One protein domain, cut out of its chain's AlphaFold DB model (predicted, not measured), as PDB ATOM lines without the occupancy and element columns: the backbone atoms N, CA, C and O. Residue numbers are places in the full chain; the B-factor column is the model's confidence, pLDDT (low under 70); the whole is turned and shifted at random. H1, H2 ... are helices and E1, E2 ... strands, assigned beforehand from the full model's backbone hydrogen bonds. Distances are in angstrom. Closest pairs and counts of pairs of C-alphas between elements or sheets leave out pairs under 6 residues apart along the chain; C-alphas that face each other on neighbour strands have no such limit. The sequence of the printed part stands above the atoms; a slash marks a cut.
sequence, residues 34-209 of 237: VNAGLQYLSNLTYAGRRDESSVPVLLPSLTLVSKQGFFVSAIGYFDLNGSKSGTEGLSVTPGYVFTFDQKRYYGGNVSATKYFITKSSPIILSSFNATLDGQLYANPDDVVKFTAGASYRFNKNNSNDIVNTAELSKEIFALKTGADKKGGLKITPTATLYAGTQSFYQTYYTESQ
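This is residues 34 to 209 of the 237 residues of an uncharacterized protein of Mucilaginibacter sp. YR332 (UniProt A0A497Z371). One large antiparallel sheet of nine strands curls like part of a barrel that is left open between its edge strands E1 and E9, with two short helices, H1 and H2, at one end. Residues 42 to 56, the long link from E1 to E2, fold over part of the open side near that end, while the long link from E8 to E9, residues 170 to 189, reaches far out at the other end. The printed part has 176 residues, with named elements in the order E1 E2 E3 E4 E5 H1 E6 E7 E8 E9 H2, and is mostly strand; the sheet's order is E1 to E9. The whole is compact, with a radius of gyration of the C-alphas of 17.8 A, and only just elongated, spanning 51 by 34 by 30 A.

E1, residues 34 to 41, begins at C-alpha 34 at (-15.896, 25.860, -11.090). E2 is residues 57 to 66, and E3, residues 70 to 79, is 29.9 A long from first to last C-alpha. E4, residues 86 to 99, is the longest strand at 39.3 A, and E5, residues 106 to 117, measures 34.1 A. H1 is residues 124 to 127 and E6 residues 128 to 138. E7, residues 145 to 155, measures 30.9 A; E8 is residues 161 to 169 and E9 residues 190 to 196. H2, residues 200 to 209, ends at C-alpha 209 at (3.783, 5.994, 13.609).

From edge to edge of the twisted sheet the way across it turns by 125 degrees. E1 to E5 form a meander, each strand the antiparallel neighbour of the one before, and E6 to E9 another. E1 and E2, a hairpin, have N 35 and O 63 within hydrogen-bond range at 2.8 A. Between the two meanders, E5 and E6 are antiparallel at 166 degrees, with N 111 and O 133 at 2.8 A. E8 and E9, also a hairpin, have N 166 and O 193 at 3.0 A. E1 and E9 are apart. H1 is on the sheet at a height over the sheet of 4.8 A, over none of the strands; its closest C-alphas with E5 are those of Ser 126 and Ile 117, 5.4 A apart. H1 and H2 touch, the closest C-alphas being those of Ser 127 and Tyr 204, 5.6 A apart. H2 only grazes the sheet, with residues 200 to 204. In H2, 5 of 6 O i to N i+4 pairs are within hydrogen-bond range; H1 is too short for such a pair.

The two C-alphas farthest apart, those of Ala 179 and Thr 206, are 55.4 A apart. The printed part has no cut. The links E1 to E2 and E8 to E9 are long. The mean pLDDT of the printed part is 85.4; residues under 70 include 47 to 54, 82 to 86 and 200 to 209.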
ATOM      1  N   VAL A  34     -16.754  25.808 -12.275       95.31
ATOM      2  CA  VAL A  34     -15.896  25.860 -11.090       95.31
ATOM      3  C   VAL A  34     -16.718  25.425  -9.888       95.31
ATOM      4  O   VAL A  34     -17.756  26.016  -9.607       95.31
ATOM      5  N   ASN A  35     -16.248  24.405  -9.178       93.94
ATOM      6  CA  ASN A  35     -16.846  23.922  -7.939       93.94
ATOM      7  C   ASN A  35     -15.827  24.079  -6.814       93.94
ATOM      8  O   ASN A  35     -14.759  23.474  -6.871       93.94
ATOM      9  N   ALA A  36     -16.150  24.875  -5.802       95.25
ATOM     10  CA  ALA A  36     -15.366  24.970  -4.576       95.25
ATOM     11  C   ALA A  36     -16.156  24.342  -3.427       95.25
ATOM     12  O   ALA A  36     -17.380  24.467  -3.373       95.25
ATOM     13  N   GLY A  37     -15.467  23.663  -2.515       93.38
ATOM     14  CA  GLY A  37     -16.105  22.972  -1.402       93.38
ATOM     15  C   GLY A  37     -15.211  22.909  -0.178       93.38
ATOM     16  O   GLY A  37     -13.990  22.990  -0.283       93.38
ATOM     17  N   LEU A  38     -15.828  22.738   0.984       93.50
ATOM     18  CA  LEU A  38     -15.143  22.540   2.252       93.50
ATOM     19  C   LEU A  38     -15.769  21.335   2.947       93.50
ATOM     20  O   LEU A  38     -16.979  21.313   3.168       93.50
ATOM     21  N   GLN A  39     -14.956  20.337   3.277       90.44
ATOM     22  CA  GLN A  39     -15.408  19.137   3.973       90.44
ATOM     23  C   GLN A  39     -14.681  18.999   5.309       90.44
ATOM     24  O   GLN A  39     -13.462  19.111   5.375       90.44
ATOM     25  N   TYR A  40     -15.439  18.743   6.372       88.88
ATOM     26  CA  TYR A  40     -14.912  18.381   7.683       88.88
ATOM     27  C   TYR A  40     -15.148  16.892   7.914       88.88
ATOM     28  O   TYR A  40     -16.278  16.415   7.795       88.88
ATOM     29  N   LEU A  41     -14.085  16.167   8.251       84.62
ATOM     30  CA  LEU A  41     -14.149  14.763   8.632       84.62
ATOM     31  C   LEU A  41     -13.736  14.647  10.091       84.62
ATOM     32  O   LEU A  41     -12.607  14.979  10.438       84.62
ATOM     33  N   SER A  42     -14.632  14.147  10.941       80.88
ATOM     34  CA  SER A  42     -14.298  13.851  12.339       80.88
ATOM     35  C   SER A  42     -13.292  12.709  12.449       80.88
ATOM     36  O   SER A  42     -12.485  12.688  13.371       80.88
ATOM     37  N   ASN A  43     -13.343  11.771  11.499       74.44
ATOM     38  CA  ASN A  43     -12.453  10.630  11.408       74.44
ATOM     39  C   ASN A  43     -12.123  10.325   9.947       74.44
ATOM     40  O   ASN A  43     -13.033  10.102   9.143       74.44
ATOM     41  N   LEU A  44     -10.836  10.255   9.608       70.12
ATOM     42  CA  LEU A  44     -10.413   9.765   8.302       70.12
ATOM     43  C   LEU A  44     -10.410   8.230   8.327       70.12
ATOM     44  O   LEU A  44      -9.596   7.612   9.010       70.12
ATOM     45  N   THR A  45     -11.335   7.616   7.591       69.31
ATOM     46  CA  THR A  45     -11.383   6.159   7.412       69.31
ATOM     47  C   THR A  45     -10.851   5.779   6.039       69.31
ATOM     48  O   THR A  45     -10.937   6.551   5.082       69.31
ATOM     49  N   TYR A  46     -10.293   4.578   5.937       70.25
ATOM     50  CA  TYR A  46      -9.763   4.055   4.688       70.25
ATOM     51  C   TYR A  46     -10.254   2.637   4.462       70.25
ATOM     52  O   TYR A  46     -10.080   1.779   5.326       70.25
ATOM     53  N   ALA A  47     -10.879   2.402   3.304       66.19
ATOM     54  CA  ALA A  47     -11.493   1.119   2.960       66.19
ATOM     55  C   ALA A  47     -12.401   0.573   4.088       66.19
ATOM     56  O   ALA A  47     -12.354  -0.606   4.430       66.19
ATOM     57  N   GLY A  48     -13.180   1.456   4.726       60.97
ATOM     58  CA  GLY A  48     -14.086   1.109   5.830       60.97
ATOM     59  C   GLY A  48     -13.420   0.890   7.194       60.97
ATOM     60  O   GLY A  48     -14.120   0.638   8.172       60.97
ATOM     61  N   ARG A  49     -12.090   1.009   7.302       66.81
ATOM     62  CA  ARG A  49     -11.356   0.840   8.564       66.81
ATOM     63  C   ARG A  49     -11.018   2.197   9.177       66.81
ATOM     64  O   ARG A  49     -10.505   3.091   8.502       66.81
ATOM     65  N   ARG A  50     -11.309   2.336  10.472       64.81
ATOM     66  CA  ARG A  50     -10.864   3.459  11.303       64.81
ATOM     67  C   ARG A  50      -9.503   3.109  11.892       64.81
ATOM     68  O   ARG A  50      -9.361   2.033  12.464       64.81
ATOM     69  N   ASP A  51      -8.536   4.006  11.760       61.94
ATOM     70  CA  ASP A  51      -7.251   3.862  12.443       61.94
ATOM     71  C   ASP A  51      -7.324   4.430  13.868       61.94
ATOM     72  O   ASP A  51      -8.111   5.340  14.149       61.94
ATOM     73  N   GLU A  52      -6.483   3.933  14.770       53.12
ATOM     74  CA  GLU A  52      -6.337   4.469  16.131       53.12
ATOM     75  C   GLU A  52      -5.831   5.919  16.110       53.12
ATOM     76  O   GLU A  52      -6.164   6.720  16.980       53.12
ATOM     77  N   SER A  53      -5.103   6.282  15.053       55.16
ATOM     78  CA  SER A  53      -4.594   7.626  14.777       55.16
ATOM     79  C   SER A  53      -5.626   8.574  14.132       55.16
ATOM     80  O   SER A  53      -5.249   9.615  13.590       55.16
ATOM     81  N   SER A  54      -6.914   8.232  14.111       61.50
ATOM     82  CA  SER A  54      -7.917   9.033  13.407       61.50
ATOM     83  C   SER A  54      -7.998  10.463  13.963       61.50
ATOM     84  O   SER A  54      -8.523  10.698  15.050       61.50
ATOM     85  N   VAL A  55      -7.446  11.413  13.206       71.38
ATOM     86  CA  VAL A  55      -7.473  12.845  13.503       71.38
ATOM     87  C   VAL A  55      -8.610  13.514  12.728       71.38
ATOM     88  O   VAL A  55      -8.891  13.095  11.598       71.38
ATOM     89  N   PRO A  56      -9.279  14.537  13.290       81.19
ATOM     90  CA  PRO A  56     -10.204  15.347  12.517       81.19
ATOM     91  C   PRO A  56      -9.459  16.135  11.435       81.19
ATOM     92  O   PRO A  56      -8.427  16.744  11.710       81.19
ATOM     93  N   VAL A  57      -9.990  16.154  10.213       84.62
ATOM     94  CA  VAL A  57      -9.348  16.792   9.054       84.62
ATOM     95  C   VAL A  57     -10.306  17.774   8.388       84.62
ATOM     96  O   VAL A  57     -11.493  17.483   8.215       84.62
ATOM     97  N   LEU A  58      -9.777  18.926   7.974       89.62
ATOM     98  CA  LEU A  58     -10.465  19.887   7.116       89.62
ATOM     99  C   LEU A  58      -9.921  19.807   5.684       89.62
ATOM    100  O   LEU A  58      -8.712  19.856   5.463       89.62
ATOM    101  N   LEU A  59     -10.829  19.698   4.715       91.62
ATOM    102  CA  LEU A  59     -10.535  19.451   3.307       91.62
ATOM    103  C   LEU A  59     -11.159  20.541   2.421       91.62
ATOM    104  O   LEU A  59     -12.281  20.369   1.929       91.62
ATOM    105  N   PRO A  60     -10.491  21.692   2.226       94.12
ATOM    106  CA  PRO A  60     -10.868  22.620   1.169       94.12
ATOM    107  C   PRO A  60     -10.571  21.994  -0.198       94.12
ATOM    108  O   PRO A  60      -9.540  21.350  -0.397       94.12
ATOM    109  N   SER A  61     -11.469  22.209  -1.151       96.56
ATOM    110  CA  SER A  61     -11.388  21.641  -2.494       96.56
ATOM    111  C   SER A  61     -11.771  22.654  -3.567       96.56
ATOM    112  O   SER A  61     -12.628  23.514  -3.353       96.56
ATOM    113  N   LEU A  62     -11.140  22.529  -4.733       97.62
ATOM    114  CA  LEU A  62     -11.456  23.284  -5.941       97.62
ATOM    115  C   LEU A  62     -11.428  22.336  -7.139       97.62
ATOM    116  O   LEU A  62     -10.438  21.649  -7.362       97.62
ATOM    117  N   THR A  63     -12.499  22.309  -7.924       97.00
ATOM    118  CA  THR A  63     -12.628  21.453  -9.106       97.00
ATOM    119  C   THR A  63     -13.053  22.272 -10.312       97.00
ATOM    120  O   THR A  63     -14.084  22.945 -10.288       97.00
ATOM    121  N   LEU A  64     -12.273  22.182 -11.386       96.38
ATOM    122  CA  LEU A  64     -12.572  22.753 -12.694       96.38
ATOM    123  C   LEU A  64     -13.101  21.646 -13.601       96.38
ATOM    124  O   LEU A  64     -12.457  20.608 -13.725       96.38
ATOM    125  N   VAL A  65     -14.247  21.859 -14.245       95.88
ATOM    126  CA  VAL A  65     -14.900  20.863 -15.107       95.88
ATOM    127  C   VAL A  65     -15.199  21.471 -16.473       95.88
ATOM    128  O   VAL A  65     -15.851  22.507 -16.588       95.88
ATOM    129  N   SER A  66     -14.738  20.816 -17.530       94.75
ATOM    130  CA  SER A  66     -15.075  21.154 -18.913       94.75
ATOM    131  C   SER A  66     -16.437  20.578 -19.308       94.75
ATOM    132  O   SER A  66     -16.857  19.535 -18.807       94.75
ATOM    133  N   LYS A  67     -17.101  21.191 -20.297       90.56
ATOM    134  CA  LYS A  67     -18.334  20.634 -20.890       90.56
ATOM    135  C   LYS A  67     -18.162  19.220 -21.453       90.56
ATOM    136  O   LYS A  67     -19.145  18.497 -21.550       90.56
ATOM    137  N   GLN A  68     -16.949  18.854 -21.863       91.12
ATOM    138  CA  GLN A  68     -16.654  17.561 -22.477       91.12
ATOM    139  C   GLN A  68     -16.498  16.430 -21.452       91.12
ATOM    140  O   GLN A  68     -16.449  15.279 -21.869       91.12
ATOM    141  N   GLY A  69     -16.419  16.742 -20.152       92.69
ATOM    142  CA  GLY A  69     -16.258  15.756 -19.078       92.69
ATOM    143  C   GLY A  69     -14.853  15.695 -18.474       92.69
ATOM    144  O   GLY A  69     -14.675  15.061 -17.438       92.69
ATOM    145  N   PHE A  70     -13.860  16.383 -19.053       97.00
ATOM    146  CA  PHE A  70     -12.550  16.534 -18.408       97.00
ATOM    147  C   PHE A  70     -12.675  17.387 -17.158       97.00
ATOM    148  O   PHE A  70     -13.322  18.439 -17.203       97.00
ATOM    149  N   PHE A  71     -12.011  16.974 -16.089       97.06
ATOM    150  CA  PHE A  71     -11.928  17.745 -14.864       97.06
ATOM    151  C   PHE A  71     -10.514  17.747 -14.292       97.06
ATOM    152  O   PHE A  71      -9.717  16.847 -14.554       97.06
ATOM    153  N   VAL A  72     -10.224  18.764 -13.487       97.88
ATOM    154  CA  VAL A  72      -9.057  18.814 -12.606       97.88
ATOM    155  C   VAL A  72      -9.546  19.239 -11.231       97.88
ATOM    156  O   VAL A  72     -10.184  20.283 -11.101       97.88
ATOM    157  N   SER A  73      -9.266  18.426 -10.218       97.44
ATOM    158  CA  SER A  73      -9.590  18.700  -8.821       97.44
ATOM    159  C   SER A  73      -8.318  18.903  -8.008       97.44
ATOM    160  O   SER A  73      -7.304  18.266  -8.281       97.44
ATOM    161  N   ALA A  74      -8.364  19.783  -7.017       97.00
ATOM    162  CA  ALA A  74      -7.322  19.946  -6.020       97.00
ATOM    163  C   ALA A  74      -7.944  19.928  -4.624       97.00
ATOM    164  O   ALA A  74      -8.962  20.585  -4.395       97.00
ATOM    165  N   ILE A  75      -7.326  19.193  -3.700       95.06
ATOM    166  CA  ILE A  75      -7.776  19.075  -2.308       95.06
ATOM    167  C   ILE A  75      -6.599  19.384  -1.388       95.06
ATOM    168  O   ILE A  75      -5.525  18.802  -1.533       95.06
ATOM    169  N   GLY A  76      -6.798  20.304  -0.447       91.88
ATOM    170  CA  GLY A  76      -5.862  20.547   0.650       91.88
ATOM    171  C   GLY A  76      -6.189  19.660   1.847       91.88
ATOM    172  O   GLY A  76      -7.359  19.393   2.107       91.88
ATOM    173  N   TYR A  77      -5.172  19.228   2.587       89.00
ATOM    174  CA  TYR A  77      -5.333  18.404   3.785       89.00
ATOM    175  C   TYR A  77      -4.837  19.174   5.007       89.00
ATOM    176  O   TYR A  77      -3.662  19.535   5.068       89.00
ATOM    177  N   PHE A  78      -5.721  19.430   5.971       86.88
ATOM    178  CA  PHE A  78      -5.396  20.150   7.203       86.88
ATOM    179  C   PHE A  78      -5.762  19.301   8.416       86.88
ATOM    180  O   PHE A  78      -6.944  19.021   8.626       86.88
ATOM    181  N   ASP A  79      -4.761  18.908   9.202       81.62
ATOM    182  CA  ASP A  79      -4.980  18.246  10.488       81.62
ATOM    183  C   ASP A  79      -5.411  19.283  11.535       81.62
ATOM    184  O   ASP A  79      -4.818  20.360  11.671       81.62
ATOM    185  N   LEU A  80      -6.480  18.959  12.259       78.12
ATOM    186  CA  LEU A  80      -7.046  19.780  13.320       78.12
ATOM    187  C   LEU A  80      -6.666  19.286  14.728       78.12
ATOM    188  O   LEU A  80      -7.108  19.888  15.707       78.12
ATOM    189  N   ASN A  81      -5.882  18.208  14.856       70.50
ATOM    190  CA  ASN A  81      -5.480  17.636  16.139       70.50
ATOM    191  C   ASN A  81      -4.047  18.037  16.554       70.50
ATOM    192  O   ASN A  81      -3.126  18.081  15.744       70.50
ATOM    193  N   GLY A  82      -3.833  18.265  17.855       57.06
ATOM    194  CA  GLY A  82      -2.508  18.507  18.449       57.06
ATOM    195  C   GLY A  82      -2.014  19.966  18.477       57.06
ATOM    196  O   GLY A  82      -2.589  20.880  17.894       57.06
ATOM    197  N   SER A  83      -0.908  20.197  19.194       49.41
ATOM    198  CA  SER A  83      -0.296  21.511  19.487       49.41
ATOM    199  C   SER A  83       0.399  22.195  18.294       49.41
ATOM    200  O   SER A  83       0.996  23.262  18.451       49.41
ATOM    201  N   LYS A  84       0.307  21.608  17.096       53.50
ATOM    202  CA  LYS A  84       0.772  22.164  15.820       53.50
ATOM    203  C   LYS A  84      -0.276  21.876  14.739       53.50
ATOM    204  O   LYS A  84      -0.073  20.996  13.916       53.50
ATOM    205  N   SER A  85      -1.384  22.618  14.739       56.34
ATOM    206  CA  SER A  85      -2.310  22.644  13.598       56.34
ATOM    207  C   SER A  85      -1.521  22.988  12.329       56.34
ATOM    208  O   SER A  85      -0.921  24.067  12.253       56.34
ATOM    209  N   GLY A  86      -1.460  22.063  11.375       68.12
ATOM    210  CA  GLY A  86      -0.546  22.127  10.240       68.12
ATOM    211  C   GLY A  86      -1.223  21.760   8.927       68.12
ATOM    212  O   GLY A  86      -2.191  21.004   8.885       68.12
ATOM    213  N   THR A  87      -0.711  22.321   7.833       80.31
ATOM    214  CA  THR A  87      -1.032  21.821   6.494       80.31
ATOM    215  C   THR A  87      -0.283  20.507   6.278       80.31
ATOM    216  O   THR A  87       0.942  20.460   6.373       80.31
ATOM    217  N   GLU A  88      -1.022  19.435   6.016       83.50
ATOM    218  CA  GLU A  88      -0.468  18.103   5.759       83.50
ATOM    219  C   GLU A  88      -0.001  17.963   4.308       83.50
ATOM    220  O   GLU A  88       0.933  17.211   4.005       83.50
ATOM    221  N   GLY A  89      -0.622  18.728   3.406       87.94
ATOM    222  CA  GLY A  89      -0.258  18.797   2.000       87.94
ATOM    223  C   GLY A  89      -1.449  19.048   1.087       87.94
ATOM    224  O   GLY A  89      -2.499  19.538   1.507       87.94
ATOM    225  N   LEU A  90      -1.278  18.690  -0.184       92.81
ATOM    226  CA  LEU A  90      -2.316  18.806  -1.207       92.81
ATOM    227  C   LEU A  90      -2.312  17.604  -2.154       92.81
ATOM    228  O   LEU A  90      -1.298  16.922  -2.318       92.81
ATOM    229  N   SER A  91      -3.437  17.361  -2.813       94.88
ATOM    230  CA  SER A  91      -3.548  16.440  -3.941       94.88
ATOM    231  C   SER A  91      -4.089  17.156  -5.167       94.88
ATOM    232  O   SER A  91      -4.804  18.154  -5.053       94.88
ATOM    233  N   VAL A  92      -3.713  16.651  -6.341       97.44
ATOM    234  CA  VAL A  92      -4.230  17.111  -7.632       97.44
ATOM    235  C   VAL A  92      -4.684  15.902  -8.437       97.44
ATOM    236  O   VAL A  92      -3.926  14.942  -8.588       97.44
ATOM    237  N   THR A  93      -5.900  15.977  -8.968       98.12
ATOM    238  CA  THR A  93      -6.584  14.888  -9.663       98.12
ATOM    239  C   THR A  93      -7.150  15.370 -10.997       98.12
ATOM    240  O   THR A  93      -8.271  15.887 -11.039       98.12
ATOM    241  N   PRO A  94      -6.413  15.236 -12.109       98.12
ATOM    242  CA  PRO A  94      -7.017  15.207 -13.433       98.12
ATOM    243  C   PRO A  94      -7.869  13.947 -13.638       98.12
ATOM    244  O   PRO A  94      -7.542  12.861 -13.155       98.12
ATOM    245  N   GLY A  95      -8.932  14.076 -14.424       97.94
ATOM    246  CA  GLY A  95      -9.747  12.940 -14.824       97.94
ATOM    247  C   GLY A  95     -10.747  13.256 -15.924       97.94
ATOM    248  O   GLY A  95     -10.803  14.365 -16.464       97.94
ATOM    249  N   TYR A  96     -11.533  12.244 -16.263       97.69
ATOM    250  CA  TYR A  96     -12.558  12.302 -17.288       97.69
ATOM    251  C   TYR A  96     -13.814  11.574 -16.819       97.69
ATOM    252  O   TYR A  96     -13.733  10.439 -16.354       97.69
ATOM    253  N   VAL A  97     -14.965  12.227 -16.947       96.56
ATOM    254  CA  VAL A  97     -16.288  11.649 -16.693       96.56
ATOM    255  C   VAL A  97     -16.975  11.401 -18.027       96.56
ATOM    256  O   VAL A  97     -17.035  12.294 -18.871       96.56
ATOM    257  N   PHE A  98     -17.537  10.208 -18.194       95.38
ATOM    258  CA  PHE A  98     -18.274   9.814 -19.391       95.38
ATOM    259  C   PHE A  98     -19.642   9.233 -19.042       95.38
ATOM    260  O   PHE A  98     -19.874   8.717 -17.947       95.38
ATOM    261  N   THR A  99     -20.550   9.313 -20.010       95.25
ATOM    262  CA  THR A  99     -21.891   8.725 -19.964       95.25
ATOM    263  C   THR A  99     -22.109   7.946 -21.249       95.25
ATOM    264  O   THR A  99     -21.774   8.446 -22.323       95.25
ATOM    265  N   PHE A 100     -22.667   6.745 -21.154       93.12
ATOM    266  CA  PHE A 100     -22.901   5.884 -22.315       93.12
ATOM    267  C   PHE A 100     -24.257   6.135 -22.975       93.12
ATOM    268  O   PHE A 100     -24.447   5.810 -24.143       93.12
ATOM    269  N   ASP A 101     -25.195   6.729 -22.241       93.50
ATOM    270  CA  ASP A 101     -26.552   6.982 -22.698       93.50
ATOM    271  C   ASP A 101     -26.969   8.445 -22.486       93.50
ATOM    272  O   ASP A 101     -26.441   9.167 -21.637       93.50
ATOM    273  N   GLN A 102     -27.966   8.886 -23.255       90.88
ATOM    274  CA  GLN A 102     -28.477  10.259 -23.187       90.88
ATOM    275  C   GLN A 102     -29.187  10.569 -21.861       90.88
ATOM    276  O   GLN A 102     -29.196  11.726 -21.434       90.88
ATOM    277  N   LYS A 103     -29.769   9.553 -21.207       91.06
ATOM    278  CA  LYS A 103     -30.445   9.694 -19.909       91.06
ATOM    279  C   LYS A 103     -29.457   9.697 -18.736       91.06
ATOM    280  O   LYS A 103     -29.846  10.073 -17.634       91.06
ATOM    281  N   ARG A 104     -28.182   9.374 -18.989       91.69
ATOM    282  CA  ARG A 104     -27.087   9.280 -18.012       91.69
ATOM    283  C   ARG A 104     -27.339   8.234 -16.925       91.69
ATOM    284  O   ARG A 104     -26.929   8.419 -15.780       91.69
ATOM    285  N   TYR A 105     -28.020   7.148 -17.275       94.94
ATOM    286  CA  TYR A 105     -28.174   5.997 -16.387       94.94
ATOM    287  C   TYR A 105     -26.888   5.190 -16.269       94.94
ATOM    288  O   TYR A 105     -26.652   4.581 -15.230       94.94
ATOM    289  N   TYR A 106     -26.046   5.215 -17.294       96.94
ATOM    290  CA  TYR A 106     -24.804   4.472 -17.354       96.94
ATOM    291  C   TYR A 106     -23.649   5.411 -17.654       96.94
ATOM    292  O   TYR A 106     -23.707   6.271 -18.538       96.94
ATOM    293  N   GLY A 107     -22.549   5.213 -16.949       97.25
ATOM    294  CA  GLY A 107     -21.363   6.016 -17.162       97.25
ATOM    295  C   GLY A 107     -20.252   5.621 -16.225       97.25
ATOM    296  O   GLY A 107     -20.243   4.528 -15.663       97.25
ATOM    297  N   GLY A 108     -19.308   6.528 -16.056       97.19
ATOM    298  CA  GLY A 108     -18.158   6.278 -15.220       97.19
ATOM    299  C   GLY A 108     -17.197   7.442 -15.193       97.19
ATOM    300  O   GLY A 108     -17.467   8.523 -15.727       97.19
ATOM    301  N   ASN A 109     -16.062   7.202 -14.558       97.56
ATOM    302  CA  ASN A 109     -14.928   8.096 -14.631       97.56
ATOM    303  C   ASN A 109     -13.618   7.309 -14.666       97.56
ATOM    304  O   ASN A 109     -13.554   6.131 -14.312       97.56
ATOM    305  N   VAL A 110     -12.576   8.003 -15.100       98.06
ATOM    306  CA  VAL A 110     -11.187   7.617 -14.879       98.06
ATOM    307  C   VAL A 110     -10.430   8.833 -14.377       98.06
ATOM    308  O   VAL A 110     -10.711   9.961 -14.793       98.06
ATOM    309  N   SER A 111      -9.484   8.635 -13.473       98.19
ATOM    310  CA  SER A 111      -8.700   9.726 -12.911       98.19
ATOM    311  C   SER A 111      -7.327   9.267 -12.448       98.19
ATOM    312  O   SER A 111      -7.088   8.083 -12.215       98.19
ATOM    313  N   ALA A 112      -6.417  10.227 -12.337       97.62
ATOM    314  CA  ALA A 112      -5.092  10.022 -11.788       97.62
ATOM    315  C   ALA A 112      -4.872  11.052 -10.689       97.62
ATOM    316  O   ALA A 112      -4.943  12.245 -10.962       97.62
ATOM    317  N   THR A 113      -4.589  10.620  -9.466       97.19
ATOM    318  CA  THR A 113      -4.322  11.533  -8.351       97.19
ATOM    319  C   THR A 113      -2.845  11.527  -8.019       97.19
ATOM    320  O   THR A 113      -2.262  10.468  -7.806       97.19
ATOM    321  N   LYS A 114      -2.234  12.706  -7.907       95.31
ATOM    322  CA  LYS A 114      -0.891  12.877  -7.346       95.31
ATOM    323  C   LYS A 114      -0.997  13.461  -5.942       95.31
ATOM    324  O   LYS A 114      -1.692  14.456  -5.743       95.31
ATOM    325  N   TYR A 115      -0.272  12.873  -4.991       91.88
ATOM    326  CA  TYR A 115      -0.227  13.351  -3.609       91.88
ATOM    327  C   TYR A 115       1.081  14.085  -3.324       91.88
ATOM    328  O   TYR A 115       2.173  13.548  -3.519       91.88
ATOM    329  N   PHE A 116       0.955  15.300  -2.800       90.62
ATOM    330  CA  PHE A 116       2.038  16.126  -2.277       90.62
ATOM    331  C   PHE A 116       1.825  16.292  -0.769       90.62
ATOM    332  O   PHE A 116       1.571  17.386  -0.272       90.62
ATOM    333  N   ILE A 117       1.844  15.159  -0.065       84.50
ATOM    334  CA  ILE A 117       1.601  15.059   1.378       84.50
ATOM    335  C   ILE A 117       2.922  14.755   2.084       84.50
ATOM    336  O   ILE A 117       3.704  13.905   1.629       84.50
ATOM    337  N   THR A 118       3.153  15.444   3.200       77.38
ATOM    338  CA  THR A 118       4.339  15.279   4.048       77.38
ATOM    339  C   THR A 118       4.442  13.838   4.557       77.38
ATOM    340  O   THR A 118       3.445  13.229   4.934       77.38
ATOM    341  N   LYS A 119       5.650  13.255   4.576       69.94
ATOM    342  CA  LYS A 119       5.847  11.845   4.975       69.94
ATOM    343  C   LYS A 119       5.469  11.562   6.435       69.94
ATOM    344  O   LYS A 119       4.975  10.486   6.728       69.94
ATOM    345  N   SER A 120       5.658  12.535   7.327       65.94
ATOM    346  CA  SER A 120       5.293  12.442   8.748       65.94
ATOM    347  C   SER A 120       3.790  12.596   9.011       65.94
ATOM    348  O   SER A 120       3.370  12.613  10.167       65.94
ATOM    349  N   SER A 121       2.983  12.761   7.961       70.31
ATOM    350  CA  SER A 121       1.575  13.097   8.102       70.31
ATOM    351  C   SER A 121       0.753  11.956   8.733       70.31
ATOM    352  O   SER A 121       0.917  10.798   8.332       70.31
ATOM    353  N   PRO A 122      -0.177  12.276   9.662       62.53
ATOM    354  CA  PRO A 122      -1.179  11.365  10.222       62.53
ATOM    355  C   PRO A 122      -1.980  10.557   9.215       62.53
ATOM    356  O   PRO A 122      -2.517   9.503   9.554       62.53
ATOM    357  N   ILE A 123      -2.200  11.124   8.030       73.31
ATOM    358  CA  ILE A 123      -3.228  10.631   7.126       73.31
ATOM    359  C   ILE A 123      -2.662   9.498   6.289       73.31
ATOM    360  O   ILE A 123      -1.575   9.601   5.732       73.31
ATOM    361  N   ILE A 124      -3.435   8.429   6.136       70.75
ATOM    362  CA  ILE A 124      -3.055   7.232   5.371       70.75
ATOM    363  C   ILE A 124      -2.600   7.531   3.937       70.75
ATOM    364  O   ILE A 124      -1.751   6.839   3.381       70.75
ATOM    365  N   LEU A 125      -3.116   8.621   3.359       76.12
ATOM    366  CA  LEU A 125      -2.754   9.097   2.028       76.12
ATOM    367  C   LEU A 125      -1.273   9.483   1.909       76.12
ATOM    368  O   LEU A 125      -0.734   9.478   0.804       76.12
ATOM    369  N   SER A 126      -0.591   9.757   3.025       73.44
ATOM    370  CA  SER A 126       0.848  10.023   3.062       73.44
ATOM    371  C   SER A 126       1.688   8.848   2.554       73.44
ATOM    372  O   SER A 126       2.796   9.079   2.069       73.44
ATOM    373  N   SER A 127       1.149   7.623   2.584       75.62
ATOM    374  CA  SER A 127       1.820   6.401   2.115       75.62
ATOM    375  C   SER A 127       1.820   6.252   0.589       75.62
ATOM    376  O   SER A 127       2.630   5.505   0.036       75.62
ATOM    377  N   PHE A 128       0.959   7.001  -0.109       82.12
ATOM    378  CA  PHE A 128       0.821   6.937  -1.562       82.12
ATOM    379  C   PHE A 128       1.592   8.062  -2.251       82.12
ATOM    380  O   PHE A 128       1.599   9.218  -1.827       82.12
ATOM    381  N   ASN A 129       2.225   7.728  -3.371       88.19
ATOM    382  CA  ASN A 129       2.771   8.692  -4.319       88.19
ATOM    383  C   ASN A 129       1.697   9.195  -5.280       88.19
ATOM    384  O   ASN A 129       1.696  10.379  -5.625       88.19
ATOM    385  N   ALA A 130       0.855   8.284  -5.761       92.88
ATOM    386  CA  ALA A 130      -0.212   8.549  -6.712       92.88
ATOM    387  C   ALA A 130      -1.254   7.419  -6.687       92.88
ATOM    388  O   ALA A 130      -0.936   6.304  -6.268       92.88
ATOM    389  N   THR A 131      -2.458   7.687  -7.189       94.56
ATOM    390  CA  THR A 131      -3.447   6.660  -7.544       94.56
ATOM    391  C   THR A 131      -3.889   6.794  -8.996       94.56
ATOM    392  O   THR A 131      -3.851   7.883  -9.571       94.56
ATOM    393  N   LEU A 132      -4.309   5.676  -9.578       96.69
ATOM    394  CA  LEU A 132      -5.116   5.622 -10.789       96.69
ATOM    395  C   LEU A 132      -6.439   4.978 -10.422       96.69
ATOM    396  O   LEU A 132      -6.454   3.852  -9.934       96.69
ATOM    397  N   ASP A 133      -7.527   5.684 -10.667       97.19
ATOM    398  CA  ASP A 133      -8.859   5.269 -10.263       97.19
ATOM    399  C   ASP A 133      -9.752   5.187 -11.497       97.19
ATOM    400  O   ASP A 133      -9.736   6.076 -12.350       97.19
ATOM    401  N   GLY A 134     -10.533   4.118 -11.592       97.44
ATOM    402  CA  GLY A 134     -11.558   3.949 -12.609       97.44
ATOM    403  C   GLY A 134     -12.831   3.410 -11.982       97.44
ATOM    404  O   GLY A 134     -12.778   2.502 -11.153       97.44
ATOM    405  N   GLN A 135     -13.977   3.956 -12.378       97.31
ATOM    406  CA  GLN A 135     -15.271   3.478 -11.905       97.31
ATOM    407  C   GLN A 135     -16.315   3.498 -13.018       97.31
ATOM    408  O   GLN A 135     -16.295   4.357 -13.899       97.31
ATOM    409  N   LEU A 136     -17.264   2.578 -12.926       98.06
ATOM    410  CA  LEU A 136     -18.463   2.504 -13.746       98.06
ATOM    411  C   LEU A 136     -19.681   2.524 -12.830       98.06
ATOM    412  O   LEU A 136     -19.646   1.960 -11.737       98.06
ATOM    413  N   TYR A 137     -20.762   3.151 -13.277       97.56
ATOM    414  CA  TYR A 137     -22.031   3.153 -12.566       97.56
ATOM    415  C   TYR A 137     -23.202   2.794 -13.478       97.56
ATOM    416  O   TYR A 137     -23.176   3.042 -14.686       97.56
ATOM    417  N   ALA A 138     -24.243   2.249 -12.853       97.25
ATOM    418  CA  ALA A 138     -25.554   1.998 -13.429       97.25
ATOM    419  C   ALA A 138     -26.632   2.476 -12.444       97.25
ATOM    420  O   ALA A 138     -26.655   2.046 -11.294       97.25
ATOM    421  N   ASN A 139     -27.511   3.370 -12.886       95.94
ATOM    422  CA  ASN A 139     -28.650   3.882 -12.122       95.94
ATOM    423  C   ASN A 139     -29.888   4.018 -13.028       95.94
ATOM    424  O   ASN A 139     -30.317   5.140 -13.320       95.94
ATOM    425  N   PRO A 140     -30.429   2.902 -13.548       93.62
ATOM    426  CA  PRO A 140     -31.604   2.939 -14.408       93.62
ATOM    427  C   PRO A 140     -32.803   3.508 -13.648       93.62
ATOM    428  O   PRO A 140     -33.088   3.099 -12.520       93.62
ATOM    429  N   ASP A 141     -33.470   4.479 -14.272       91.19
ATOM    430  CA  ASP A 141     -34.684   5.135 -13.766       91.19
ATOM    431  C   ASP A 141     -34.561   5.671 -12.329       91.19
ATOM    432  O   ASP A 141     -35.546   5.799 -11.604       91.19
ATOM    433  N   ASP A 142     -33.329   5.993 -11.920       87.88
ATOM    434  CA  ASP A 142     -32.990   6.466 -10.581       87.88
ATOM    435  C   ASP A 142     -33.446   5.520  -9.453       87.88
ATOM    436  O   ASP A 142     -33.734   5.971  -8.349       87.88
ATOM    437  N   VAL A 143     -33.563   4.205  -9.699       90.31
ATOM    438  CA  VAL A 143     -34.098   3.238  -8.720       90.31
ATOM    439  C   VAL A 143     -33.101   2.952  -7.602       90.31
ATOM    440  O   VAL A 143     -33.438   3.166  -6.438       90.31
ATOM    441  N   VAL A 144     -31.903   2.487  -7.946       95.12
ATOM    442  CA  VAL A 144     -30.744   2.277  -7.065       95.12
ATOM    443  C   VAL A 144     -29.508   2.392  -7.949       95.12
ATOM    444  O   VAL A 144     -29.443   1.769  -9.010       95.12
ATOM    445  N   LYS A 145     -28.511   3.151  -7.496       97.12
ATOM    446  CA  LYS A 145     -27.235   3.279  -8.188       97.12
ATOM    447  C   LYS A 145     -26.286   2.187  -7.720       97.12
ATOM    448  O   LYS A 145     -25.912   2.143  -6.551       97.12
ATOM    449  N   PHE A 146     -25.843   1.359  -8.653       98.00
ATOM    450  CA  PHE A 146     -24.698   0.481  -8.468       98.00
ATOM    451  C   PHE A 146     -23.446   1.148  -9.040       98.00
ATOM    452  O   PHE A 146     -23.489   1.686 -10.144       98.00
ATOM    453  N   THR A 147     -22.336   1.116  -8.305       97.88
ATOM    454  CA  THR A 147     -21.024   1.584  -8.775       97.88
ATOM    455  C   THR A 147     -19.986   0.499  -8.533       97.88
ATOM    456  O   THR A 147     -19.856   0.012  -7.416       97.88
ATOM    457  N   ALA A 148     -19.224   0.141  -9.561       97.75
ATOM    458  CA  ALA A 148     -18.069  -0.740  -9.448       97.75
ATOM    459  C   ALA A 148     -16.812   0.038  -9.832       97.75
ATOM    460  O   ALA A 148     -16.831   0.804 -10.796       97.75
ATOM    461  N   GLY A 149     -15.722  -0.150  -9.102       97.12
ATOM    462  CA  GLY A 149     -14.479   0.555  -9.369       97.12
ATOM    463  C   GLY A 149     -13.242  -0.254  -9.034       97.12
ATOM    464  O   GLY A 149     -13.292  -1.265  -8.336       97.12
ATOM    465  N   ALA A 150     -12.121   0.221  -9.552       95.19
ATOM    466  CA  ALA A 150     -10.794  -0.285  -9.268       95.19
ATOM    467  C   ALA A 150      -9.831   0.893  -9.117       95.19
ATOM    468  O   ALA A 150      -9.931   1.904  -9.812       95.19
ATOM    469  N   SER A 151      -8.895   0.746  -8.193       94.38
ATOM    470  CA  SER A 151      -7.905   1.749  -7.835       94.38
ATOM    471  C   SER A 151      -6.540   1.084  -7.757       94.38
ATOM    472  O   SER A 151      -6.356   0.134  -6.995       94.38
ATOM    473  N   TYR A 152      -5.590   1.580  -8.541       93.25
ATOM    474  CA  TYR A 152      -4.183   1.211  -8.457       93.25
ATOM    475  C   TYR A 152      -3.424   2.286  -7.685       93.25
ATOM    476  O   TYR A 152      -3.517   3.471  -7.998       93.25
ATOM    477  N   ARG A 153      -2.645   1.884  -6.686       90.25
ATOM    478  CA  ARG A 153      -1.995   2.778  -5.727       90.25
ATOM    479  C   ARG A 153      -0.494   2.600  -5.812       90.25
ATOM    480  O   ARG A 153       0.038   1.544  -5.474       90.25
ATOM    481  N   PHE A 154       0.187   3.656  -6.230       90.31
ATOM    482  CA  PHE A 154       1.641   3.695  -6.242       90.31
ATOM    483  C   PHE A 154       2.127   4.003  -4.832       90.31
ATOM    484  O   PHE A 154       2.002   5.141  -4.366       90.31
ATOM    485  N   ASN A 155       2.663   2.998  -4.149       83.50
ATOM    486  CA  ASN A 155       3.162   3.145  -2.785       83.50
ATOM    487  C   ASN A 155       4.546   3.813  -2.790       83.50
ATOM    488  O   ASN A 155       5.308   3.700  -3.750       83.50
ATOM    489  N   LYS A 156       4.864   4.577  -1.736       79.50
ATOM    490  CA  LYS A 156       6.156   5.281  -1.640       79.50
ATOM    491  C   LYS A 156       7.329   4.337  -1.409       79.50
ATOM    492  O   LYS A 156       8.364   4.521  -2.038       79.50
ATOM    493  N   ASN A 157       7.157   3.360  -0.520       74.19
ATOM    494  CA  ASN A 157       8.253   2.530  -0.014       74.19
ATOM    495  C   ASN A 157       7.891   1.035   0.083       74.19
ATOM    496  O   ASN A 157       8.573   0.284   0.771       74.19
ATOM    497  N   ASN A 158       6.815   0.594  -0.578       74.06
ATOM    498  CA  ASN A 158       6.402  -0.811  -0.598       74.06
ATOM    499  C   ASN A 158       5.805  -1.203  -1.960       74.06
ATOM    500  O   ASN A 158       5.647  -0.352  -2.836       74.06
ATOM    501  N   SER A 159       5.457  -2.481  -2.131       82.75
ATOM    502  CA  SER A 159       4.712  -2.978  -3.289       82.75
ATOM    503  C   SER A 159       3.426  -2.190  -3.490       82.75
ATOM    504  O   SER A 159       2.743  -1.874  -2.525       82.75
ATOM    505  N   ASN A 160       3.099  -1.875  -4.740       87.62
ATOM    506  CA  ASN A 160       1.877  -1.158  -5.101       87.62
ATOM    507  C   ASN A 160       0.622  -1.938  -4.699       87.62
ATOM    508  O   ASN A 160       0.653  -3.166  -4.613       87.62
ATOM    509  N   ASP A 161      -0.483  -1.222  -4.501       85.94
ATOM    510  CA  ASP A 161      -1.754  -1.835  -4.128       85.94
ATOM    511  C   ASP A 161      -2.831  -1.727  -5.192       85.94
ATOM    512  O   ASP A 161      -2.892  -0.763  -5.951       85.94
ATOM    513  N   ILE A 162      -3.724  -2.711  -5.186       89.00
ATOM    514  CA  ILE A 162      -4.945  -2.722  -5.981       89.00
ATOM    515  C   ILE A 162      -6.123  -2.829  -5.026       89.00
ATOM    516  O   ILE A 162      -6.175  -3.746  -4.210       89.00
ATOM    517  N   VAL A 163      -7.076  -1.908  -5.143       90.75
ATOM    518  CA  VAL A 163      -8.318  -1.903  -4.368       90.75
ATOM    519  C   VAL A 163      -9.496  -1.820  -5.322       90.75
ATOM    520  O   VAL A 163      -9.620  -0.866  -6.079       90.75
ATOM    521  N   ASN A 164     -10.377  -2.802  -5.249       93.38
ATOM    522  CA  ASN A 164     -11.646  -2.841  -5.953       93.38
ATOM    523  C   ASN A 164     -12.767  -2.390  -5.022       93.38
ATOM    524  O   ASN A 164     -12.724  -2.629  -3.808       93.38
ATOM    525  N   THR A 165     -13.773  -1.754  -5.603       94.56
ATOM    526  CA  THR A 165     -14.934  -1.223  -4.899       94.56
ATOM    527  C   THR A 165     -16.215  -1.691  -5.565       94.56
ATOM    528  O   THR A 165     -16.319  -1.733  -6.790       94.56
ATOM    529  N   ALA A 166     -17.204  -2.030  -4.749       96.50
ATOM    530  CA  ALA A 166     -18.584  -2.199  -5.177       96.50
ATOM    531  C   ALA A 166     -19.475  -1.407  -4.218       96.50
ATOM    532  O   ALA A 166     -19.381  -1.576  -3.005       96.50
ATOM    533  N   GLU A 167     -20.316  -0.527  -4.742       97.38
ATOM    534  CA  GLU A 167     -21.187   0.354  -3.970       97.38
ATOM    535  C   GLU A 167     -22.629   0.240  -4.461       97.38
ATOM    536  O   GLU A 167     -22.890   0.245  -5.664       97.38
ATOM    537  N   LEU A 168     -23.562   0.208  -3.514       97.31
ATOM    538  CA  LEU A 168     -24.980   0.460  -3.736       97.31
ATOM    539  C   LEU A 168     -25.365   1.742  -2.998       97.31
ATOM    540  O   LEU A 168     -25.178   1.834  -1.784       97.31
ATOM    541  N   SER A 169     -25.916   2.719  -3.714       97.06
ATOM    542  CA  SER A 169     -26.413   3.961  -3.122       97.06
ATOM    543  C   SER A 169     -27.742   4.406  -3.727       97.06
ATOM    544  O   SER A 169     -28.065   4.117  -4.879       97.06
ATOM    545  N   LYS A 170     -28.544   5.118  -2.933       95.00
ATOM    546  CA  LYS A 170     -29.831   5.676  -3.368       95.00
ATOM    547  C   LYS A 170     -30.000   7.074  -2.804       95.00
ATOM    548  O   LYS A 170     -29.977   7.240  -1.595       95.00
ATOM    549  N   GLU A 171     -30.209   8.070  -3.659       92.50
ATOM    550  CA  GLU A 171     -30.570   9.413  -3.205       92.50
ATOM    551  C   GLU A 171     -32.061   9.457  -2.825       92.50
ATOM    552  O   GLU A 171     -32.932   9.039  -3.590       92.50
ATOM    553  N   ILE A 172     -32.365   9.952  -1.626       91.44
ATOM    554  CA  ILE A 172     -33.724  10.110  -1.100       91.44
ATOM    555  C   ILE A 172     -33.900  11.561  -0.660       91.44
ATOM    556  O   ILE A 172     -33.136  12.079   0.152       91.44
ATOM    557  N   PHE A 173     -34.937  12.229  -1.158       90.31
ATOM    558  CA  PHE A 173     -35.316  13.550  -0.659       90.31
ATOM    559  C   PHE A 173     -36.069  13.403   0.665       90.31
ATOM    560  O   PHE A 173     -37.225  12.987   0.670       90.31
ATOM    561  N   ALA A 174     -35.424  13.772   1.770       88.00
ATOM    562  CA  ALA A 174     -36.054  13.832   3.088       88.00
ATOM    563  C   ALA A 174     -36.939  15.077   3.239       88.00
ATOM    564  O   ALA A 174     -37.992  15.024   3.864       88.00
ATOM    565  N   LEU A 175     -36.537  16.190   2.621       88.50
ATOM    566  CA  LEU A 175     -37.345  17.401   2.511       88.50
ATOM    567  C   LEU A 175     -37.127  18.007   1.129       88.50
ATOM    568  O   LEU A 175     -35.986  18.140   0.695       88.50
ATOM    569  N   LYS A 176     -38.206  18.411   0.461       88.44
ATOM    570  CA  LYS A 176     -38.134  19.160  -0.799       88.44
ATOM    571  C   LYS A 176     -38.466  20.621  -0.535       88.44
ATOM    572  O   LYS A 176     -39.492  20.918   0.069       88.44
ATOM    573  N   THR A 177     -37.607  21.522  -0.993       85.44
ATOM    574  CA  THR A 177     -37.775  22.973  -0.882       85.44
ATOM    575  C   THR A 177     -37.553  23.642  -2.240       85.44
ATOM    576  O   THR A 177     -36.998  23.043  -3.164       85.44
ATOM    577  N   GLY A 178     -38.015  24.887  -2.369       79.50
ATOM    578  CA  GLY A 178     -37.951  25.652  -3.617       79.50
ATOM    579  C   GLY A 178     -39.146  25.418  -4.547       79.50
ATOM    580  O   GLY A 178     -39.880  24.436  -4.422       79.50
ATOM    581  N   ALA A 179     -39.343  26.348  -5.486       75.56
ATOM    582  CA  ALA A 179     -40.472  26.343  -6.422       75.56
ATOM    583  C   ALA A 179     -40.473  25.124  -7.364       75.56
ATOM    584  O   ALA A 179     -41.529  24.659  -7.782       75.56
ATOM    585  N   ASP A 180     -39.294  24.577  -7.662       79.69
ATOM    586  CA  ASP A 180     -39.109  23.413  -8.530       79.69
ATOM    587  C   ASP A 180     -39.027  22.082  -7.761       79.69
ATOM    588  O   ASP A 180     -38.898  21.025  -8.381       79.69
ATOM    589  N   LYS A 181     -39.108  22.113  -6.420       73.81
ATOM    590  CA  LYS A 181     -38.942  20.953  -5.525       73.81
ATOM    591  C   LYS A 181     -37.640  20.168  -5.761       73.81
ATOM    592  O   LYS A 181     -37.582  18.981  -5.432       73.81
ATOM    593  N   LYS A 182     -36.612  20.806  -6.341       71.88
ATOM    594  CA  LYS A 182     -35.285  20.201  -6.567       71.88
ATOM    595  C   LYS A 182     -34.293  20.532  -5.456       71.88
ATOM    596  O   LYS A 182     -33.277  19.850  -5.332       71.88
ATOM    597  N   GLY A 183     -34.585  21.556  -4.656       78.44
ATOM    598  CA  GLY A 183     -33.847  21.880  -3.442       78.44
ATOM    599  C   GLY A 183     -34.313  21.055  -2.244       78.44
ATOM    600  O   GLY A 183     -35.360  20.407  -2.280       78.44
ATOM    601  N   GLY A 184     -33.537  21.098  -1.165       87.44
ATOM    602  CA  GLY A 184     -33.926  20.564   0.138       87.44
ATOM    603  C   GLY A 184     -32.952  19.535   0.702       87.44
ATOM    604  O   GLY A 184     -31.826  19.385   0.227       87.44
ATOM    605  N   LEU A 185     -33.380  18.864   1.769       90.69
ATOM    606  CA  LEU A 185     -32.565  17.893   2.487       90.69
ATOM    607  C   LEU A 185     -32.590  16.552   1.753       90.69
ATOM    608  O   LEU A 185     -33.654  15.968   1.536       90.69
ATOM    609  N   LYS A 186     -31.404  16.048   1.426       91.94
ATOM    610  CA  LYS A 186     -31.201  14.743   0.805       91.94
ATOM    611  C   LYS A 186     -30.488  13.811   1.773       91.94
ATOM    612  O   LYS A 186     -29.556  14.222   2.460       91.94
ATOM    613  N   ILE A 187     -30.908  12.555   1.791       92.38
ATOM    614  CA  ILE A 187     -30.244  11.462   2.495       92.38
ATOM    615  C   ILE A 187     -29.841  10.448   1.435       92.38
ATOM    616  O   ILE A 187     -30.658  10.068   0.603       92.38
ATOM    617  N   THR A 188     -28.580  10.024   1.455       95.00
ATOM    618  CA  THR A 188     -28.075   8.997   0.539       95.00
ATOM    619  C   THR A 188     -27.593   7.808   1.359       95.00
ATOM    620  O   THR A 188     -26.434   7.804   1.773       95.00
ATOM    621  N   PRO A 189     -28.464   6.830   1.683       94.50
ATOM    622  CA  PRO A 189     -27.994   5.544   2.175       94.50
ATOM    623  C   PRO A 189     -27.028   4.920   1.165       94.50
ATOM    624  O   PRO A 189     -27.327   4.844  -0.031       94.50
ATOM    625  N   THR A 190     -25.892   4.456   1.679       95.50
ATOM    626  CA  THR A 190     -24.815   3.859   0.892       95.50
ATOM    627  C   THR A 190     -24.282   2.624   1.608       95.50
ATOM    628  O   THR A 190     -24.006   2.669   2.805       95.50
ATOM    629  N   ALA A 191     -24.113   1.535   0.864       95.31
ATOM    630  CA  ALA A 191     -23.395   0.344   1.292       95.31
ATOM    631  C   ALA A 191     -22.228   0.098   0.330       95.31
ATOM    632  O   ALA A 191     -22.436   0.020  -0.881       95.31
ATOM    633  N   THR A 192     -21.015  -0.041   0.867       93.69
ATOM    634  CA  THR A 192     -19.792  -0.184   0.064       93.69
ATOM    635  C   THR A 192     -18.978  -1.386   0.526       93.69
ATOM    636  O   THR A 192     -18.710  -1.550   1.715       93.69
ATOM    637  N   LEU A 193     -18.548  -2.201  -0.431       93.06
ATOM    638  CA  LEU A 193     -17.615  -3.306  -0.264       93.06
ATOM    639  C   LEU A 193     -16.260  -2.919  -0.866       93.06
ATOM    640  O   LEU A 193     -16.191  -2.462  -2.008       93.06
ATOM    641  N   TYR A 194     -15.187  -3.150  -0.111       89.69
ATOM    642  CA  TYR A 194     -13.805  -2.980  -0.558       89.69
ATOM    643  C   TYR A 194     -13.097  -4.336  -0.570       89.69
ATOM    644  O   TYR A 194     -13.180  -5.081   0.405       89.69
ATOM    645  N   ALA A 195     -12.372  -4.646  -1.644       89.00
ATOM    646  CA  ALA A 195     -11.566  -5.863  -1.750       89.00
ATOM    647  C   ALA A 195     -10.250  -5.573  -2.475       89.00
ATOM    648  O   ALA A 195     -10.249  -4.890  -3.493       89.00
ATOM    649  N   GLY A 196      -9.120  -6.083  -1.990       87.00
ATOM    650  CA  GLY A 196      -7.833  -5.764  -2.602       87.00
ATOM    651  C   GLY A 196      -6.622  -6.112  -1.753       87.00
ATOM    652  O   GLY A 196      -6.740  -6.714  -0.683       87.00
ATOM    653  N   THR A 197      -5.453  -5.709  -2.241       81.62
ATOM    654  CA  THR A 197      -4.184  -5.842  -1.526       81.62
ATOM    655  C   THR A 197      -4.040  -4.746  -0.467       81.62
ATOM    656  O   THR A 197      -4.706  -3.710  -0.503       81.62
ATOM    657  N   GLN A 198      -3.194  -5.005   0.529       73.31
ATOM    658  CA  GLN A 198      -3.091  -4.212   1.759       73.31
ATOM    659  C   GLN A 198      -1.637  -3.821   2.088       73.31
ATOM    660  O   GLN A 198      -1.287  -3.605   3.246       73.31
ATOM    661  N   SER A 199      -0.773  -3.724   1.079       72.38
ATOM    662  CA  SER A 199       0.669  -3.485   1.235       72.38
ATOM    663  C   SER A 199       0.990  -2.117   1.857       72.38
ATOM    664  O   SER A 199       1.986  -1.973   2.567       72.38
ATOM    665  N   PHE A 200       0.136  -1.112   1.648       66.50
ATOM    666  CA  PHE A 200       0.294   0.249   2.164       66.50
ATOM    667  C   PHE A 200       0.366   0.311   3.693       66.50
ATOM    668  O   PHE A 200       0.955   1.246   4.234       66.50
ATOM    669  N   TYR A 201      -0.206  -0.675   4.396       66.06
ATOM    670  CA  TYR A 201      -0.197  -0.704   5.857       66.06
ATOM    671  C   TYR A 201       1.219  -0.715   6.422       66.06
ATOM    672  O   TYR A 201       1.472  -0.047   7.421       66.06
ATOM    673  N   GLN A 202       2.149  -1.416   5.768       60.53
ATOM    674  CA  GLN A 202       3.544  -1.444   6.196       60.53
ATOM    675  C   GLN A 202       4.120  -0.025   6.197       60.53
ATOM    676  O   GLN A 202       4.552   0.440   7.243       60.53
ATOM    677  N   THR A 203       4.046   0.681   5.062       59.56
ATOM    678  CA  THR A 203       4.557   2.053   4.903       59.56
ATOM    679  C   THR A 203       3.908   3.014   5.893       59.56
ATOM    680  O   THR A 203       4.607   3.799   6.533       59.56
ATOM    681  N   TYR A 204       2.587   2.919   6.075       64.25
ATOM    682  CA  TYR A 204       1.868   3.774   7.012       64.25
ATOM    683  C   TYR A 204       2.368   3.588   8.450       64.25
ATOM    684  O   TYR A 204       2.746   4.567   9.094       64.25
ATOM    685  N   TYR A 205       2.439   2.351   8.950       65.69
ATOM    686  CA  TYR A 205       2.870   2.090  10.326       65.69
ATOM    687  C   TYR A 205       4.386   2.250  10.532       65.69
ATOM    688  O   TYR A 205       4.804   2.651  11.614       65.69
ATOM    689  N   THR A 206       5.233   2.013   9.526       60.12
ATOM    690  CA  THR A 206       6.687   2.196   9.679       60.12
ATOM    691  C   THR A 206       7.128   3.647   9.582       60.12
ATOM    692  O   THR A 206       8.116   4.004  10.208       60.12
ATOM    693  N   GLU A 207       6.443   4.498   8.816       61.97
ATOM    694  CA  GLU A 207       6.881   5.886   8.614       61.97
ATOM    695  C   GLU A 207       6.070   6.889   9.424       61.97
ATOM    696  O   GLU A 207       6.659   7.764  10.057       61.97
ATOM    697  N   SER A 208       4.739   6.766   9.468       58.94
ATOM    698  CA  SER A 208       3.910   7.751  10.174       58.94
ATOM    699  C   SER A 208       3.939   7.547  11.695       58.94
ATOM    700  O   SER A 208       4.133   8.503  12.444       58.94
ATOM    701  N   GLN A 209       3.830   6.303  12.173       55.91
ATOM    702  CA  GLN A 209       3.783   5.994  13.609       55.91
ATOM    703  C   GLN A 209       5.170   6.012  14.267       55.91
ATOM    704  O   GLN A 209       5.308   6.487  15.397       55.91
TER     705      GLN A 209